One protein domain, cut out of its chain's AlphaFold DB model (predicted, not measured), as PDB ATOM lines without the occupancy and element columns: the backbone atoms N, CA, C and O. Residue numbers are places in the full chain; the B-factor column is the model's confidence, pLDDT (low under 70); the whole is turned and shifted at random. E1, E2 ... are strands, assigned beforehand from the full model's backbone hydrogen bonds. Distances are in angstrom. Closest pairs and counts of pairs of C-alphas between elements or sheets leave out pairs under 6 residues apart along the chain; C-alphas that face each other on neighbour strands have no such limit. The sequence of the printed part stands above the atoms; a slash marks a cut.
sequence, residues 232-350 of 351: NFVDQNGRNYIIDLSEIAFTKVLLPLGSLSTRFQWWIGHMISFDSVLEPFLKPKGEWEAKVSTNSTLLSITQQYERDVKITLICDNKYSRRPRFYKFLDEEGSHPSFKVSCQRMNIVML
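Overview. This is residues 232 to 350 of the 351 residues of an uncharacterized protein of Trichomonas vaginalis (UniProt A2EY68). A strongly twisted sheet of five strands, E6 E7 E8 E10 E9, makes the middle of the domain, and a small sheet, E3 E4 E5, packs on it near E9 and E10 as a sandwich that is only partly face to face, its strands crossed at 69 degrees to those of the larger sheet. A second small sheet, E1 E2 E11, lies toward the other end of the longest axis, with E1 beside the edge strand E6. The printed part has 119 residues, with no named helix and eleven named strands, E1 to E11 in order along the chain; it is all strand, though under half of the residues are in named elements. The five-stranded sheet is mixed, and both small sheets are antiparallel. The whole is compact, with a radius of gyration of the C-alphas of 14.3 A, and elongated, spanning 45 by 26 by 26 A.

Arrangement. Start at E1, residues 232 to 234, and go on to E2, residues 240 to 244; they form a hairpin, with N 233 and O 241 2.9 A apart, within hydrogen-bond range. On the other side of E2 you will find E11, residues 346 to 349, antiparallel to it, with N 242 and O 348 at 2.9 A. Next come E3, residues 252 to 257, E4, residues 259 to 267, and E5, residues 271 to 274, a meander, each strand the antiparallel neighbour of the one before. Look at N 255 and O 264, 2.8 A, between E3 and E4, and at N 265 and O 273, 2.8 A, between E4 and E5. E4 bends by 84 degrees at residue 262. The five-stranded sheet begins with a second meander: E6, residues 288 to 292, E7, residues 298 to 304, and E8, residues 310 to 315. Here N 289 and O 302 are 2.7 A apart, and N 301 and O 313 are 2.8 A apart. E10, residues 336 to 340, is parallel to E8, at 26 degrees, with N 314 and O 338 at 2.7 A. The edge strand E9, residues 324 to 328, forms a hairpin with E10, with N 326 and O 337 at 2.8 A. Across the sandwich, two sheets face to face, the closest C-alphas of E3 and E10 are those of Leu 257 and Pro 336, 6.8 A apart. At the other edge, the closest C-alphas of E1 and E6 are those of Phe 233 and Ala 290, 6.0 A apart. E2 and E6 are only just apart, their closest C-alphas 8.5 A from each other.

Along the chain. Find C-alpha 232 at (160.031, 243.004, 153.093), where E1 begins; it is 7.2 A long, and E2 is 13.8 A. E3 measures 15.0 A, E4 18.7 A and E5 10.2 A from first to last C-alpha. E6 starts at C-alpha 288, (164.517, 248.610, 152.622), and is 12.7 A long; E7 is 18.1 A and E8 16.2 A. E9 is 12.3 A, E10 13.2 A and E11 10.2 A, ending at C-alpha 349, (157.457, 234.067, 149.773).

Size, cuts and confidence. The two C-alphas farthest apart are those of Asn 237 and Ser 276, 46.9 A, while those of Asn 232 and Leu 350 are 9.7 A apart. The printed part has no cut. The one long link is residues 275 to 287, from E5 to E6, where the chain changes from one sheet of the sandwich to the other. The mean pLDDT of the printed part is 94.2, and no printed residue is under 70 in this model.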
ATOM      1  N   ASN A 232     161.305 243.709 152.969       94.81
ATOM      2  CA  ASN A 232     160.031 243.004 153.093       94.81
ATOM      3  C   ASN A 232     158.937 243.755 152.322       94.81
ATOM      4  O   ASN A 232     158.944 244.987 152.266       94.81
ATOM      5  N   PHE A 233     157.983 243.033 151.733       95.38
ATOM      6  CA  PHE A 233     156.764 243.637 151.195       95.38
ATOM      7  C   PHE A 233     155.576 242.683 151.242       95.38
ATOM      8  O   PHE A 233     155.736 241.465 151.278       95.38
ATOM      9  N   VAL A 234     154.380 243.266 151.205       94.44
ATOM     10  CA  VAL A 234     153.117 242.539 151.095       94.44
ATOM     11  C   VAL A 234     152.542 242.803 149.711       94.44
ATOM     12  O   VAL A 234     152.490 243.955 149.271       94.44
ATOM     13  N   ASP A 235     152.154 241.751 148.994       92.75
ATOM     14  CA  ASP A 235     151.517 241.914 147.687       92.75
ATOM     15  C   ASP A 235     150.025 242.271 147.793       92.75
ATOM     16  O   ASP A 235     149.445 242.388 148.873       92.75
ATOM     17  N   GLN A 236     149.370 242.440 146.645       90.31
ATOM     18  CA  GLN A 236     147.950 242.804 146.594       90.31
ATOM     19  C   GLN A 236     147.009 241.724 147.148       90.31
ATOM     20  O   GLN A 236     145.864 242.028 147.469       90.31
ATOM     21  N   ASN A 237     147.486 240.482 147.263       91.38
ATOM     22  CA  ASN A 237     146.741 239.355 147.814       91.38
ATOM     23  C   ASN A 237     147.022 239.153 149.313       91.38
ATOM     24  O   ASN A 237     146.552 238.173 149.884       91.38
ATOM     25  N   GLY A 238     147.782 240.052 149.949       93.00
ATOM     26  CA  GLY A 238     148.138 239.949 151.362       93.00
ATOM     27  C   GLY A 238     149.281 238.976 151.654       93.00
ATOM     28  O   GLY A 238     149.480 238.644 152.818       93.00
ATOM     29  N   ARG A 239     150.016 238.516 150.632       93.94
ATOM     30  CA  ARG A 239     151.125 237.569 150.806       93.94
ATOM     31  C   ARG A 239     152.421 238.286 151.156       93.94
ATOM     32  O   ARG A 239     152.744 239.299 150.528       93.94
ATOM     33  N   ASN A 240     153.171 237.744 152.108       94.81
ATOM     34  CA  ASN A 240     154.439 238.292 152.574       94.81
ATOM     35  C   ASN A 240     155.605 237.795 151.719       94.81
ATOM     36  O   ASN A 240     155.762 236.599 151.465       94.81
ATOM     37  N   TYR A 241     156.471 238.724 151.334       94.81
ATOM     38  CA  TYR A 241     157.675 238.450 150.569       94.81
ATOM     39  C   TYR A 241     158.889 239.111 151.207       94.81
ATOM     40  O   TYR A 241     158.797 240.203 151.770       94.81
ATOM     41  N   ILE A 242     160.041 238.470 151.033       95.31
ATOM     42  CA  ILE A 242     161.357 239.022 151.340       95.31
ATOM     43  C   ILE A 242     162.216 239.055 150.074       95.31
ATOM     44  O   ILE A 242     162.202 238.124 149.269       95.31
ATOM     45  N   ILE A 243     162.966 240.136 149.895       95.88
ATOM     46  CA  ILE A 243     163.878 240.365 148.774       95.88
ATOM     47  C   ILE A 243     165.313 240.284 149.288       95.88
ATOM     48  O   ILE A 243     165.639 240.935 150.281       95.88
ATOM     49  N   ASP A 244     166.167 239.533 148.592       95.69
ATOM     50  CA  ASP A 244     167.610 239.509 148.813       95.69
ATOM     51  C   ASP A 244     168.338 240.477 147.868       95.69
ATOM     52  O   ASP A 244     168.331 240.322 146.642       95.69
ATOM     53  N   LEU A 245     169.004 241.461 148.460       96.12
ATOM     54  CA  LEU A 245     169.862 242.454 147.814       96.12
ATOM     55  C   LEU A 245     171.347 242.115 147.992       96.12
ATOM     56  O   LEU A 245     172.205 242.951 147.696       96.12
ATOM     57  N   SER A 246     171.670 240.913 148.482       95.75
ATOM     58  CA  SER A 246     173.034 240.528 148.833       95.75
ATOM     59  C   SER A 246     174.020 240.733 147.685       95.75
ATOM     60  O   SER A 246     175.098 241.244 147.932       95.75
ATOM     61  N   GLU A 247     173.650 240.504 146.421       94.00
ATOM     62  CA  GLU A 247     174.509 240.744 145.237       94.00
ATOM     63  C   GLU A 247     175.073 242.169 145.094       94.00
ATOM     64  O   GLU A 247     176.052 242.370 144.371       94.00
ATOM     65  N   ILE A 248     174.464 243.163 145.744       94.88
ATOM     66  CA  ILE A 248     174.920 244.560 145.710       94.88
ATOM     67  C   ILE A 248     175.261 245.121 147.092       94.88
ATOM     68  O   ILE A 248     175.911 246.164 147.168       94.88
ATOM     69  N   ALA A 249     174.847 244.456 148.171       95.75
ATOM     70  CA  ALA A 249     175.113 244.892 149.535       95.75
ATOM     71  C   ALA A 249     176.616 245.052 149.792       95.75
ATOM     72  O   ALA A 249     177.432 244.324 149.228       95.75
ATOM     73  N   PHE A 250     176.975 246.044 150.612       96.25
ATOM     74  CA  PHE A 250     178.365 246.394 150.940       96.25
ATOM     75  C   PHE A 250     179.263 246.741 149.742       96.25
ATOM     76  O   PHE A 250     180.448 247.003 149.923       96.25
ATOM     77  N   THR A 251     178.737 246.827 148.519       94.00
ATOM     78  CA  THR A 251     179.530 247.346 147.404       94.00
ATOM     79  C   THR A 251     179.637 248.862 147.505       94.00
ATOM     80  O   THR A 251     178.673 249.554 147.840       94.00
ATOM     81  N   LYS A 252     180.829 249.389 147.212       94.88
ATOM     82  CA  LYS A 252     181.081 250.829 147.213       94.88
ATOM     83  C   LYS A 252     180.602 251.465 145.910       94.88
ATOM     84  O   LYS A 252     181.072 251.118 144.824       94.88
ATOM     85  N   VAL A 253     179.720 252.452 146.028       95.06
ATOM     86  CA  VAL A 253     179.224 253.279 144.923       95.06
ATOM     87  C   VAL A 253     179.425 254.751 145.256       95.06
ATOM     88  O   VAL A 253     179.317 255.175 146.401       95.06
ATOM     89  N   LEU A 254     179.731 255.547 144.237       95.94
ATOM     90  CA  LEU A 254     179.792 256.992 144.379       95.94
ATOM     91  C   LEU A 254     178.376 257.573 144.476       95.94
ATOM     92  O   LEU A 254     177.561 257.380 143.571       95.94
ATOM     93  N   LEU A 255     178.111 258.318 145.544       96.62
ATOM     94  CA  LEU A 255     176.815 258.915 145.831       96.62
ATOM     95  C   LEU A 255     176.881 260.437 145.687       96.62
ATOM     96  O   LEU A 255     177.517 261.093 146.515       96.62
ATOM     97  N   PRO A 256     176.227 261.024 144.670       96.12
ATOM     98  CA  PRO A 256     175.954 262.449 144.683       96.12
ATOM     99  C   PRO A 256     174.854 262.741 145.711       96.12
ATOM    100  O   PRO A 256     173.826 262.062 145.729       96.12
ATOM    101  N   LEU A 257     175.075 263.732 146.572       95.38
ATOM    102  CA  LEU A 257     174.127 264.133 147.615       95.38
ATOM    103  C   LEU A 257     174.131 265.660 147.747       95.38
ATOM    104  O   LEU A 257     175.193 266.275 147.865       95.38
ATOM    105  N   GLY A 258     172.948 266.270 147.668       94.06
ATOM    106  CA  GLY A 258     172.749 267.722 147.585       94.06
ATOM    107  C   GLY A 258     173.091 268.322 146.215       94.06
ATOM    108  O   GLY A 258     172.364 269.163 145.698       94.06
ATOM    109  N   SER A 259     174.178 267.880 145.577       93.62
ATOM    110  CA  SER A 259     174.528 268.272 144.208       93.62
ATOM    111  C   SER A 259     175.330 267.187 143.485       93.62
ATOM    112  O   SER A 259     175.832 266.243 144.094       93.62
ATOM    113  N   LEU A 260     175.496 267.332 142.166       93.50
ATOM    114  CA  LEU A 260     176.334 266.429 141.362       93.50
ATOM    115  C   LEU A 260     177.844 266.610 141.606       93.50
ATOM    116  O   LEU A 260     178.633 265.732 141.243       93.50
ATOM    117  N   SER A 261     178.257 267.745 142.178       92.50
ATOM    118  CA  SER A 261     179.663 268.027 142.486       92.50
ATOM    119  C   SER A 261     180.088 267.445 143.831       92.50
ATOM    120  O   SER A 261     181.261 267.123 144.008       92.50
ATOM    121  N   THR A 262     179.152 267.290 144.766       91.56
ATOM    122  CA  THR A 262     179.423 266.727 146.089       91.56
ATOM    123  C   THR A 262     179.324 265.213 146.025       91.56
ATOM    124  O   THR A 262     178.294 264.667 145.638       91.56
ATOM    125  N   ARG A 263     180.403 264.524 146.393       91.44
ATOM    126  CA  ARG A 263     180.528 263.072 146.254       91.44
ATOM    127  C   ARG A 263     180.799 262.424 147.603       91.44
ATOM    128  O   ARG A 263     181.740 262.796 148.297       91.44
ATOM    129  N   PHE A 264     179.982 261.433 147.925       96.31
ATOM    130  CA  PHE A 264     180.123 260.566 149.087       96.31
ATOM    131  C   PHE A 264     180.407 259.136 148.632       96.31
ATOM    132  O   PHE A 264     180.113 258.757 147.494       96.31
ATOM    133  N   GLN A 265     180.948 258.327 149.532       95.81
ATOM    134  CA  GLN A 265     181.006 256.883 149.362       95.81
ATOM    135  C   GLN A 265     179.751 256.278 149.968       95.81
ATOM    136  O   GLN A 265     179.435 256.503 151.132       95.81
ATOM    137  N   TRP A 266     179.033 255.503 149.173       97.00
ATOM    138  CA  TRP A 266     177.892 254.734 149.625       97.00
ATOM    139  C   TRP A 266     178.249 253.258 149.622       97.00
ATOM    140  O   TRP A 266     178.455 252.656 148.568       97.00
ATOM    141  N   TRP A 267     178.329 252.695 150.819       96.88
ATOM    142  CA  TRP A 267     178.421 251.264 151.050       96.88
ATOM    143  C   TRP A 267     176.993 250.747 151.122       96.88
ATOM    144  O   TRP A 267     176.319 250.942 152.138       96.88
ATOM    145  N   ILE A 268     176.506 250.181 150.014       96.88
ATOM    146  CA  ILE A 268     175.076 249.909 149.812       96.88
ATOM    147  C   ILE A 268     174.488 249.158 151.004       96.88
ATOM    148  O   ILE A 268     174.971 248.087 151.371       96.88
ATOM    149  N   GLY A 269     173.437 249.733 151.590       96.44
ATOM    150  CA  GLY A 269     172.727 249.148 152.721       96.44
ATOM    151  C   GLY A 269     173.349 249.420 154.088       96.44
ATOM    152  O   GLY A 269     172.652 249.289 155.088       96.44
ATOM    153  N   HIS A 270     174.632 249.786 154.148       96.75
ATOM    154  CA  HIS A 270     175.413 249.830 155.383       96.75
ATOM    155  C   HIS A 270     175.679 251.250 155.883       96.75
ATOM    156  O   HIS A 270     175.358 251.563 157.027       96.75
ATOM    157  N   MET A 271     176.268 252.114 155.050       96.75
ATOM    158  CA  MET A 271     176.585 253.491 155.443       96.75
ATOM    159  C   MET A 271     176.860 254.408 154.252       96.75
ATOM    160  O   MET A 271     177.192 253.965 153.150       96.75
ATOM    161  N   ILE A 272     176.782 255.710 154.515       97.44
ATOM    162  CA  ILE A 272     177.301 256.767 153.649       97.44
ATOM    163  C   ILE A 272     178.463 257.427 154.389       97.44
ATOM    164  O   ILE A 272     178.313 257.778 155.557       97.44
ATOM    165  N   SER A 273     179.604 257.607 153.732       96.12
ATOM    166  CA  SER A 273     180.810 258.207 154.313       96.12
ATOM    167  C   SER A 273     181.462 259.213 153.356       96.12
ATOM    168  O   SER A 273     181.089 259.321 152.184       96.12
ATOM    169  N   PHE A 274     182.417 259.999 153.853       93.19
ATOM    170  CA  PHE A 274     183.215 260.888 153.001       93.19
ATOM    171  C   PHE A 274     184.314 260.103 152.276       93.19
ATOM    172  O   PHE A 274     184.729 259.041 152.729       93.19
ATOM    173  N   ASP A 275     184.827 260.645 151.168       79.81
ATOM    174  CA  ASP A 275     185.762 259.935 150.277       79.81
ATOM    175  C   ASP A 275     187.091 259.516 150.951       79.81
ATOM    176  O   ASP A 275     187.772 258.603 150.488       79.81
ATOM    177  N   SER A 276     187.431 260.137 152.084       78.25
ATOM    178  CA  SER A 276     188.646 259.885 152.872       78.25
ATOM    179  C   SER A 276     188.390 259.456 154.321       78.25
ATOM    180  O   SER A 276     189.345 259.221 155.062       78.25
ATOM    181  N   VAL A 277     187.127 259.366 154.747       83.44
ATOM    182  CA  VAL A 277     186.759 259.054 156.133       83.44
ATOM    183  C   VAL A 277     185.913 257.791 156.130       83.44
ATOM    184  O   VAL A 277     184.856 257.748 155.508       83.44
ATOM    185  N   LEU A 278     186.395 256.764 156.826       82.88
ATOM    186  CA  LEU A 278     185.721 255.469 156.943       82.88
ATOM    187  C   LEU A 278     184.652 255.451 158.043       82.88
ATOM    188  O   LEU A 278     183.878 254.504 158.124       82.88
ATOM    189  N   GLU A 279     184.581 256.506 158.855       90.06
ATOM    190  CA  GLU A 279     183.488 256.689 159.803       90.06
ATOM    191  C   GLU A 279     182.176 257.006 159.067       90.06
ATOM    192  O   GLU A 279     182.162 257.816 158.130       90.06
ATOM    193  N   PRO A 280     181.053 256.406 159.496       93.06
ATOM    194  CA  PRO A 280     179.756 256.643 158.886       93.06
ATOM    195  C   PRO A 280     179.334 258.100 159.096       93.06
ATOM    196  O   PRO A 280     179.166 258.563 160.223       93.06
ATOM    197  N   PHE A 281     179.113 258.816 157.994       96.25
ATOM    198  CA  PHE A 281     178.479 260.132 158.004       96.25
ATOM    199  C   PHE A 281     176.961 260.017 158.180       96.25
ATOM    200  O   PHE A 281     176.374 260.825 158.898       96.25
ATOM    201  N   LEU A 282     176.343 259.017 157.537       97.00
ATOM    202  CA  LEU A 282     174.936 258.657 157.716       97.00
ATOM    203  C   LEU A 282     174.790 257.140 157.818       97.00
ATOM    204  O   LEU A 282     175.336 256.395 156.994       97.00
ATOM    205  N   LYS A 283     173.994 256.695 158.789       96.62
ATOM    206  CA  LYS A 283     173.584 255.296 158.951       96.62
ATOM    207  C   LYS A 283     172.162 255.061 158.427       96.62
ATOM    208  O   LYS A 283     171.356 255.997 158.421       96.62
ATOM    209  N   PRO A 284     171.831 253.838 157.982       96.75
ATOM    210  CA  PRO A 284     170.459 253.467 157.660       96.75
ATOM    211  C   PRO A 284     169.586 253.539 158.921       96.75
ATOM    212  O   PRO A 284     169.997 253.108 159.998       96.75
ATOM    213  N   LYS A 285     168.370 254.077 158.789       95.19
ATOM    214  CA  LYS A 285     167.377 254.156 159.877       95.19
ATOM    215  C   LYS A 285     166.476 252.923 159.962       95.19
ATOM    216  O   LYS A 285     165.748 252.782 160.941       95.19
ATOM    217  N   GLY A 286     166.494 252.054 158.955       91.56
ATOM    218  CA  GLY A 286     165.622 250.892 158.900       91.56
ATOM    219  C   GLY A 286     165.855 250.007 157.683       91.56
ATOM    220  O   GLY A 286     166.852 250.138 156.963       91.56
ATOM    221  N   GLU A 287     164.910 249.092 157.493       93.88
ATOM    222  CA  GLU A 287     164.866 248.177 156.361       93.88
ATOM    223  C   GLU A 287     164.618 248.912 155.041       93.88
ATOM    224  O   GLU A 287     164.222 250.078 154.982       93.88
ATOM    225  N   TRP A 288     164.863 248.187 153.961       97.31
ATOM    226  CA  TRP A 288     164.517 248.610 152.622       97.31
ATOM    227  C   TRP A 288     163.002 248.504 152.379       97.31
ATOM    228  O   TRP A 288     162.390 247.463 152.610       97.31
ATOM    229  N   GLU A 289     162.409 249.563 151.838       97.06
ATOM    230  CA  GLU A 289     161.006 249.644 151.438       97.06
ATOM    231  C   GLU A 289     160.861 249.326 149.947       97.06
ATOM    232  O   GLU A 289     161.332 250.078 149.086       97.06
ATOM    233  N   ALA A 290     160.190 248.223 149.618       97.00
ATOM    234  CA  ALA A 290     159.954 247.836 148.233       97.00
ATOM    235  C   ALA A 290     158.629 248.391 147.693       97.00
ATOM    236  O   ALA A 290     157.577 248.314 148.324       97.00
ATOM    237  N   LYS A 291     158.677 248.903 146.464       96.06
ATOM    238  CA  LYS A 291     157.512 249.278 145.666       96.06
ATOM    239  C   LYS A 291     157.325 248.250 144.562       96.06
ATOM    240  O   LYS A 291     158.194 248.097 143.700       96.06
ATOM    241  N   VAL A 292     156.171 247.600 144.563       94.69
ATOM    242  CA  VAL A 292     155.788 246.595 143.568       94.69
ATOM    243  C   VAL A 292     154.604 247.075 142.733       94.69
ATOM    244  O   VAL A 292     153.791 247.884 143.183       94.69
ATOM    245  N   SER A 293     154.525 246.623 141.486       92.12
ATOM    246  CA  SER A 293     153.360 246.822 140.621       92.12
ATOM    247  C   SER A 293     152.222 245.865 140.982       92.12
ATOM    248  O   SER A 293     152.358 244.979 141.822       92.12
ATOM    249  N   THR A 294     151.090 246.018 140.294       87.38
ATOM    250  CA  THR A 294     149.890 245.186 140.472       87.38
ATOM    251  C   THR A 294     150.121 243.698 140.224       87.38
ATOM    252  O   THR A 294     149.501 242.856 140.858       87.38
ATOM    253  N   ASN A 295     151.052 243.354 139.338       87.56
ATOM    254  CA  ASN A 295     151.464 241.980 139.055       87.56
ATOM    255  C   ASN A 295     152.651 241.514 139.924       87.56
ATOM    256  O   ASN A 295     153.429 240.668 139.483       87.56
ATOM    257  N   SER A 296     152.847 242.114 141.103       86.38
ATOM    258  CA  SER A 296     153.936 241.807 142.045       86.38
ATOM    259  C   SER A 296     155.345 241.919 141.446       86.38
ATOM    260  O   SER A 296     156.287 241.298 141.933       86.38
ATOM    261  N   THR A 297     155.519 242.711 140.381       91.00
ATOM    262  CA  THR A 297     156.849 242.981 139.821       91.00
ATOM    263  C   THR A 297     157.507 244.108 140.604       91.00
ATOM    264  O   THR A 297     156.908 245.158 140.836       91.00
ATOM    265  N   LEU A 298     158.758 243.906 141.005       94.50
ATOM    266  CA  LEU A 298     159.534 244.918 141.706       94.50
ATOM    267  C   LEU A 298     159.810 246.127 140.798       94.50
ATOM    268  O   LEU A 298     160.416 245.988 139.735       94.50
ATOM    269  N   LEU A 299     159.372 247.315 141.222       96.06
ATOM    270  CA  LEU A 299     159.577 248.572 140.496       96.06
ATOM    271  C   LEU A 299     160.758 249.361 141.059       96.06
ATOM    272  O   LEU A 299     161.574 249.897 140.307       96.06
ATOM    273  N   SER A 300     160.838 249.456 142.383       97.38
ATOM    274  CA  SER A 300     161.922 250.151 143.067       97.38
ATOM    275  C   SER A 300     162.040 249.712 144.517       97.38
ATOM    276  O   SER A 300     161.066 249.233 145.091       97.38
ATOM    277  N   ILE A 301     163.191 249.957 145.131       97.50
ATOM    278  CA  ILE A 301     163.411 249.759 146.563       97.50
ATOM    279  C   ILE A 301     164.099 250.999 147.128       97.50
ATOM    280  O   ILE A 301     165.018 251.528 146.505       97.50
ATOM    281  N   THR A 302     163.642 251.487 148.276       98.31
ATOM    282  CA  THR A 302     164.159 252.698 148.920       98.31
ATOM    283  C   THR A 302     164.654 252.387 150.319       98.31
ATOM    284  O   THR A 302     164.010 251.638 151.036       98.31
ATOM    285  N   GLN A 303     165.768 252.978 150.732       98.06
ATOM    286  CA  GLN A 303     166.205 252.941 152.126       98.06
ATOM    287  C   GLN A 303     166.350 254.360 152.660       98.06
ATOM    288  O   GLN A 303     166.885 255.240 151.975       98.06
ATOM    289  N   GLN A 304     165.868 254.574 153.882       98.00
ATOM    290  CA  GLN A 304     166.035 255.830 154.598       98.00
ATOM    291  C   GLN A 304     167.304 255.790 155.451       98.00
ATOM    292  O   GLN A 304     167.572 254.824 156.166       98.00
ATOM    293  N   TYR A 305     168.052 256.881 155.399       98.12
ATOM    294  CA  TYR A 305     169.235 257.152 156.196       98.12
ATOM    295  C   TYR A 305     168.940 258.294 157.178       98.12
ATOM    296  O   TYR A 305     167.879 258.927 157.157       98.12
ATOM    297  N   GLU A 306     169.871 258.539 158.091       97.94
ATOM    298  CA  GLU A 306     169.845 259.708 158.971       97.94
ATOM    299  C   GLU A 306     169.676 261.023 158.190       97.94
ATOM    300  O   GLU A 306     169.976 261.111 156.999       97.94
ATOM    301  N   ARG A 307     169.184 262.064 158.880       96.75
ATOM    302  CA  ARG A 307     168.906 263.394 158.293       96.75
ATOM    303  C   ARG A 307     167.935 263.350 157.105       96.75
ATOM    304  O   ARG A 307     168.037 264.159 156.192       96.75
ATOM    305  N   ASP A 308     167.034 262.371 157.135       96.31
ATOM    306  CA  ASP A 308     165.959 262.152 156.164       96.31
ATOM    307  C   ASP A 308     166.417 261.968 154.710       96.31
ATOM    308  O   ASP A 308     165.610 262.045 153.785       96.31
ATOM    309  N   VAL A 309     167.689 261.605 154.517       98.12
ATOM    310  CA  VAL A 309     168.225 261.191 153.220       98.12
ATOM    311  C   VAL A 309     167.586 259.870 152.806       98.12
ATOM    312  O   VAL A 309     167.500 258.927 153.596       98.12
ATOM    313  N   LYS A 310     167.159 259.772 151.548       98.31
ATOM    314  CA  LYS A 310     166.576 258.551 150.977       98.31
ATOM    315  C   LYS A 310     167.357 258.138 149.746       98.31
ATOM    316  O   LYS A 310     167.660 258.966 148.899       98.31
ATOM    317  N   ILE A 311     167.648 256.852 149.597       98.50
ATOM    318  CA  ILE A 311     168.267 256.339 148.371       98.50
ATOM    319  C   ILE A 311     167.331 255.327 147.737       98.50
ATOM    320  O   ILE A 311     166.953 254.353 148.383       98.50
ATOM    321  N   THR A 312     166.973 255.546 146.469       98.44
ATOM    322  CA  THR A 312     166.087 254.644 145.719       98.44
ATOM    323  C   THR A 312     166.834 253.916 144.608       98.44
ATOM    324  O   THR A 312     167.409 254.527 143.710       98.44
ATOM    325  N   LEU A 313     166.751 252.592 144.619       97.88
ATOM    326  CA  LEU A 313     167.121 251.713 143.518       97.88
ATOM    327  C   LEU A 313     165.895 251.486 142.625       97.88
ATOM    328  O   LEU A 313     164.900 250.925 143.071       97.88
ATOM    329  N   ILE A 314     165.946 251.926 141.371       97.81
ATOM    330  CA  ILE A 314     164.905 251.747 140.354       97.81
ATOM    331  C   ILE A 314     165.266 250.538 139.493       97.81
ATOM    332  O   ILE A 314     166.355 250.483 138.912       97.81
ATOM    333  N   CYS A 315     164.333 249.596 139.379       96.56
ATOM    334  CA  CYS A 315     164.517 248.397 138.581       96.56
ATOM    335  C   CYS A 315     164.505 248.717 137.084       96.56
ATOM    336  O   CYS A 315     163.514 249.195 136.535       96.56
ATOM    337  N   ASP A 316     165.617 248.428 136.411       95.44
ATOM    338  CA  ASP A 316     165.763 248.558 134.964       95.44
ATOM    339  C   ASP A 316     166.690 247.451 134.442       95.44
ATOM    340  O   ASP A 316     167.913 247.496 134.589       95.44
ATOM    341  N   ASN A 317     166.097 246.437 133.807       90.56
ATOM    342  CA  ASN A 317     166.812 245.246 133.338       90.56
ATOM    343  C   ASN A 317     167.808 245.530 132.200       90.56
ATOM    344  O   ASN A 317     168.579 244.646 131.837       90.56
ATOM    345  N   LYS A 318     167.820 246.749 131.642       91.81
ATOM    346  CA  LYS A 318     168.830 247.177 130.662       91.81
ATOM    347  C   LYS A 318     170.176 247.517 131.309       91.81
ATOM    348  O   LYS A 318     171.162 247.690 130.598       91.81
ATOM    349  N   TYR A 319     170.222 247.663 132.634       90.00
ATOM    350  CA  TYR A 319     171.413 248.082 133.369       90.00
ATOM    351  C   TYR A 319     172.188 246.894 133.945       90.00
ATOM    352  O   TYR A 319     171.704 245.770 134.036       90.00
ATOM    353  N   SER A 320     173.437 247.147 134.336       87.19
ATOM    354  CA  SER A 320     174.261 246.171 135.051       87.19
ATOM    355  C   SER A 320     173.797 245.974 136.500       87.19
ATOM    356  O   SER A 320     172.960 246.712 137.014       87.19
ATOM    357  N   ARG A 321     174.428 245.018 137.193       83.19
ATOM    358  CA  ARG A 321     174.277 244.834 138.646       83.19
ATOM    359  C   ARG A 321     174.763 246.023 139.468       83.19
ATOM    360  O   ARG A 321     174.195 246.310 140.507       83.19
ATOM    361  N   ARG A 322     175.814 246.716 139.015       91.12
ATOM    362  CA  ARG A 322     176.306 247.912 139.707       91.12
ATOM    363  C   ARG A 322     175.302 249.052 139.517       91.12
ATOM    364  O   ARG A 322     175.071 249.411 138.353       91.12
ATOM    365  N   PRO A 323     174.738 249.616 140.602       95.00
ATOM    366  CA  PRO A 323     173.820 250.739 140.497       95.00
ATOM    367  C   PRO A 323     174.483 251.932 139.815       95.00
ATOM    368  O   PRO A 323     175.651 252.242 140.059       95.00
ATOM    369  N   ARG A 324     173.733 252.612 138.950       96.19
ATOM    370  CA  ARG A 324     174.184 253.838 138.283       96.19
ATOM    371  C   ARG A 324     173.265 254.981 138.641       96.19
ATOM    372  O   ARG A 324     172.055 254.839 138.487       96.19
ATOM    373  N   PHE A 325     173.839 256.095 139.085       97.31
ATOM    374  CA  PHE A 325     173.065 257.292 139.386       97.31
ATOM    375  C   PHE A 325     172.189 257.671 138.187       97.31
ATOM    376  O   PHE A 325     172.630 257.595 137.036       97.31
ATOM    377  N   TYR A 326     170.946 258.046 138.468       97.44
ATOM    378  CA  TYR A 326     169.964 258.421 137.462       97.44
ATOM    379  C   TYR A 326     169.557 259.885 137.605       97.44
ATOM    380  O   TYR A 326     169.792 260.672 136.692       97.44
ATOM    381  N   LYS A 327     168.954 260.243 138.740       97.69
ATOM    382  CA  LYS A 327     168.530 261.610 139.066       97.69
ATOM    383  C   LYS A 327     168.239 261.749 140.555       97.69
ATOM    384  O   LYS A 327     168.062 260.740 141.238       97.69
ATOM    385  N   PHE A 328     168.105 262.979 141.028       98.31
ATOM    386  CA  PHE A 328     167.426 263.256 142.290       98.31
ATOM    387  C   PHE A 328     165.905 263.148 142.102       98.31
ATOM    388  O   PHE A 328     165.385 263.434 141.017       98.31
ATOM    389  N   LEU A 329     165.210 262.633 143.115       97.75
ATOM    390  CA  LEU A 329     163.746 262.544 143.160       97.75
ATOM    391  C   LEU A 329     163.112 263.739 143.885       97.75
ATOM    392  O   LEU A 329     161.893 263.881 143.844       97.75
ATOM    393  N   ASP A 330     163.939 264.588 144.489       97.12
ATOM    394  CA  ASP A 330     163.603 265.841 145.153       97.12
ATOM    395  C   ASP A 330     164.444 267.000 144.573       97.12
ATOM    396  O   ASP A 330     165.360 266.782 143.771       97.12
ATOM    397  N   GLU A 331     164.110 268.238 144.941       96.12
ATOM    398  CA  GLU A 331     164.823 269.443 144.480       96.12
ATOM    399  C   GLU A 331     166.079 269.716 145.320       96.12
ATOM    400  O   GLU A 331     167.079 270.226 144.814       96.12
ATOM    401  N   GLU A 332     166.052 269.317 146.591       95.31
ATOM    402  CA  GLU A 332     167.117 269.495 147.580       95.31
ATOM    403  C   GLU A 332     168.305 268.549 147.356       95.31
ATOM    404  O   GLU A 332     169.375 268.736 147.939       95.31
ATOM    405  N   GLY A 333     168.130 267.512 146.533       95.38
ATOM    406  CA  GLY A 333     169.149 266.507 146.256       95.38
ATOM    407  C   GLY A 333     169.389 265.529 147.407       95.38
ATOM    408  O   GLY A 333     170.431 264.863 147.430       95.38
ATOM    409  N   SER A 334     168.462 265.439 148.366       96.06
ATOM    410  CA  SER A 334     168.509 264.482 149.478       96.06
ATOM    411  C   SER A 334     167.907 263.117 149.134       96.06
ATOM    412  O   SER A 334     168.069 262.165 149.904       96.06
ATOM    413  N   HIS A 335     167.291 262.984 147.952       98.12
ATOM    414  CA  HIS A 335     166.691 261.743 147.466       98.12
ATOM    415  C   HIS A 335     167.302 261.257 146.137       98.12
ATOM    416  O   HIS A 335     166.616 261.209 145.109       98.12
ATOM    417  N   PRO A 336     168.598 260.888 146.088       98.25
ATOM    418  CA  PRO A 336     169.198 260.327 144.883       98.25
ATOM    419  C   PRO A 336     168.575 258.977 144.499       98.25
ATOM    420  O   PRO A 336     168.288 258.114 145.334       98.25
ATOM    421  N   SER A 337     168.420 258.770 143.193       98.31
ATOM    422  CA  SER A 337     167.978 257.508 142.605       98.31
ATOM    423  C   SER A 337     169.036 256.899 141.695       98.31
ATOM    424  O   SER A 337     169.784 257.602 141.007       98.31
ATOM    425  N   PHE A 338     169.069 255.572 141.664       98.06
ATOM    426  CA  PHE A 338     169.979 254.777 140.854       98.06
ATOM    427  C   PHE A 338     169.193 253.756 140.047       98.06
ATOM    428  O   PHE A 338     168.217 253.201 140.535       98.06
ATOM    429  N   LYS A 339     169.635 253.458 138.828       97.44
ATOM    430  CA  LYS A 339     169.126 252.326 138.051       97.44
ATOM    431  C   LYS A 339     169.973 251.085 138.288       97.44
ATOM    432  O   LYS A 339     171.204 251.168 138.268       97.44
ATOM    433  N   VAL A 340     169.311 249.948 138.476       96.06
ATOM    434  CA  VAL A 340     169.940 248.644 138.712       96.06
ATOM    435  C   VAL A 340     169.110 247.527 138.079       96.06
ATOM    436  O   VAL A 340     167.885 247.619 138.007       96.06
ATOM    437  N   SER A 341     169.764 246.459 137.617       94.50
ATOM    438  CA  SER A 341     169.037 245.251 137.213       94.50
ATOM    439  C   SER A 341     168.519 244.500 138.437       94.50
ATOM    440  O   SER A 341     169.299 244.070 139.284       94.50
ATOM    441  N   CYS A 342     167.203 244.302 138.488       91.19
ATOM    442  CA  CYS A 342     166.535 243.564 139.559       91.19
ATOM    443  C   CYS A 342     166.315 242.082 139.223       91.19
ATOM    444  O   CYS A 342     165.849 241.339 140.075       91.19
ATOM    445  N   GLN A 343     166.689 241.612 138.022       86.56
ATOM    446  CA  GLN A 343     166.501 240.204 137.611       86.56
ATOM    447  C   GLN A 343     167.212 239.191 138.515       86.56
ATOM    448  O   GLN A 343     166.941 237.999 138.438       86.56
ATOM    449  N   ARG A 344     168.183 239.657 139.299       75.44
ATOM    450  CA  ARG A 344     169.027 238.832 140.162       75.44
ATOM    451  C   ARG A 344     168.807 239.116 141.647       75.44
ATOM    452  O   ARG A 344     169.571 238.619 142.461       75.44
ATOM    453  N   MET A 345     167.797 239.919 141.984       90.06
ATOM    454  CA  MET A 345     167.305 240.010 143.355       90.06
ATOM    455  C   MET A 345     166.405 238.804 143.589       90.06
ATOM    456  O   MET A 345     165.443 238.594 142.848       90.06
ATOM    457  N   ASN A 346     166.752 237.984 144.573       90.75
ATOM    458  CA  ASN A 346     165.976 236.797 144.893       90.75
ATOM    459  C   ASN A 346     164.746 237.217 145.707       90.75
ATOM    460  O   ASN A 346     164.884 237.983 146.655       90.75
ATOM    461  N   ILE A 347     163.553 236.762 145.326       92.75
ATOM    462  CA  ILE A 347     162.300 237.092 146.015       92.75
ATOM    463  C   ILE A 347     161.704 235.792 146.538       92.75
ATOM    464  O   ILE A 347     161.389 234.892 145.761       92.75
ATOM    465  N   VAL A 348     161.541 235.711 147.854       92.38
ATOM    466  CA  VAL A 348     161.057 234.523 148.557       92.38
ATOM    467  C   VAL A 348     159.736 234.854 149.240       92.38
ATOM    468  O   VAL A 348     159.610 235.895 149.878       92.38
ATOM    469  N   MET A 349     158.748 233.978 149.087       91.38
ATOM    470  CA  MET A 349     157.457 234.067 149.773       91.38
ATOM    471  C   MET A 349     157.580 233.460 151.178       91.38
ATOM    472  O   MET A 349     158.252 232.443 151.340       91.38
ATOM    473  N   LEU A 350     156.979 234.105 152.178       89.12
ATOM    474  CA  LEU A 350     157.126 233.768 153.601       89.12
ATOM    475  C   LEU A 350     155.909 233.067 154.217       89.12
ATOM    476  O   LEU A 350     155.931 232.799 155.418       89.12
TER     477      LEU A 350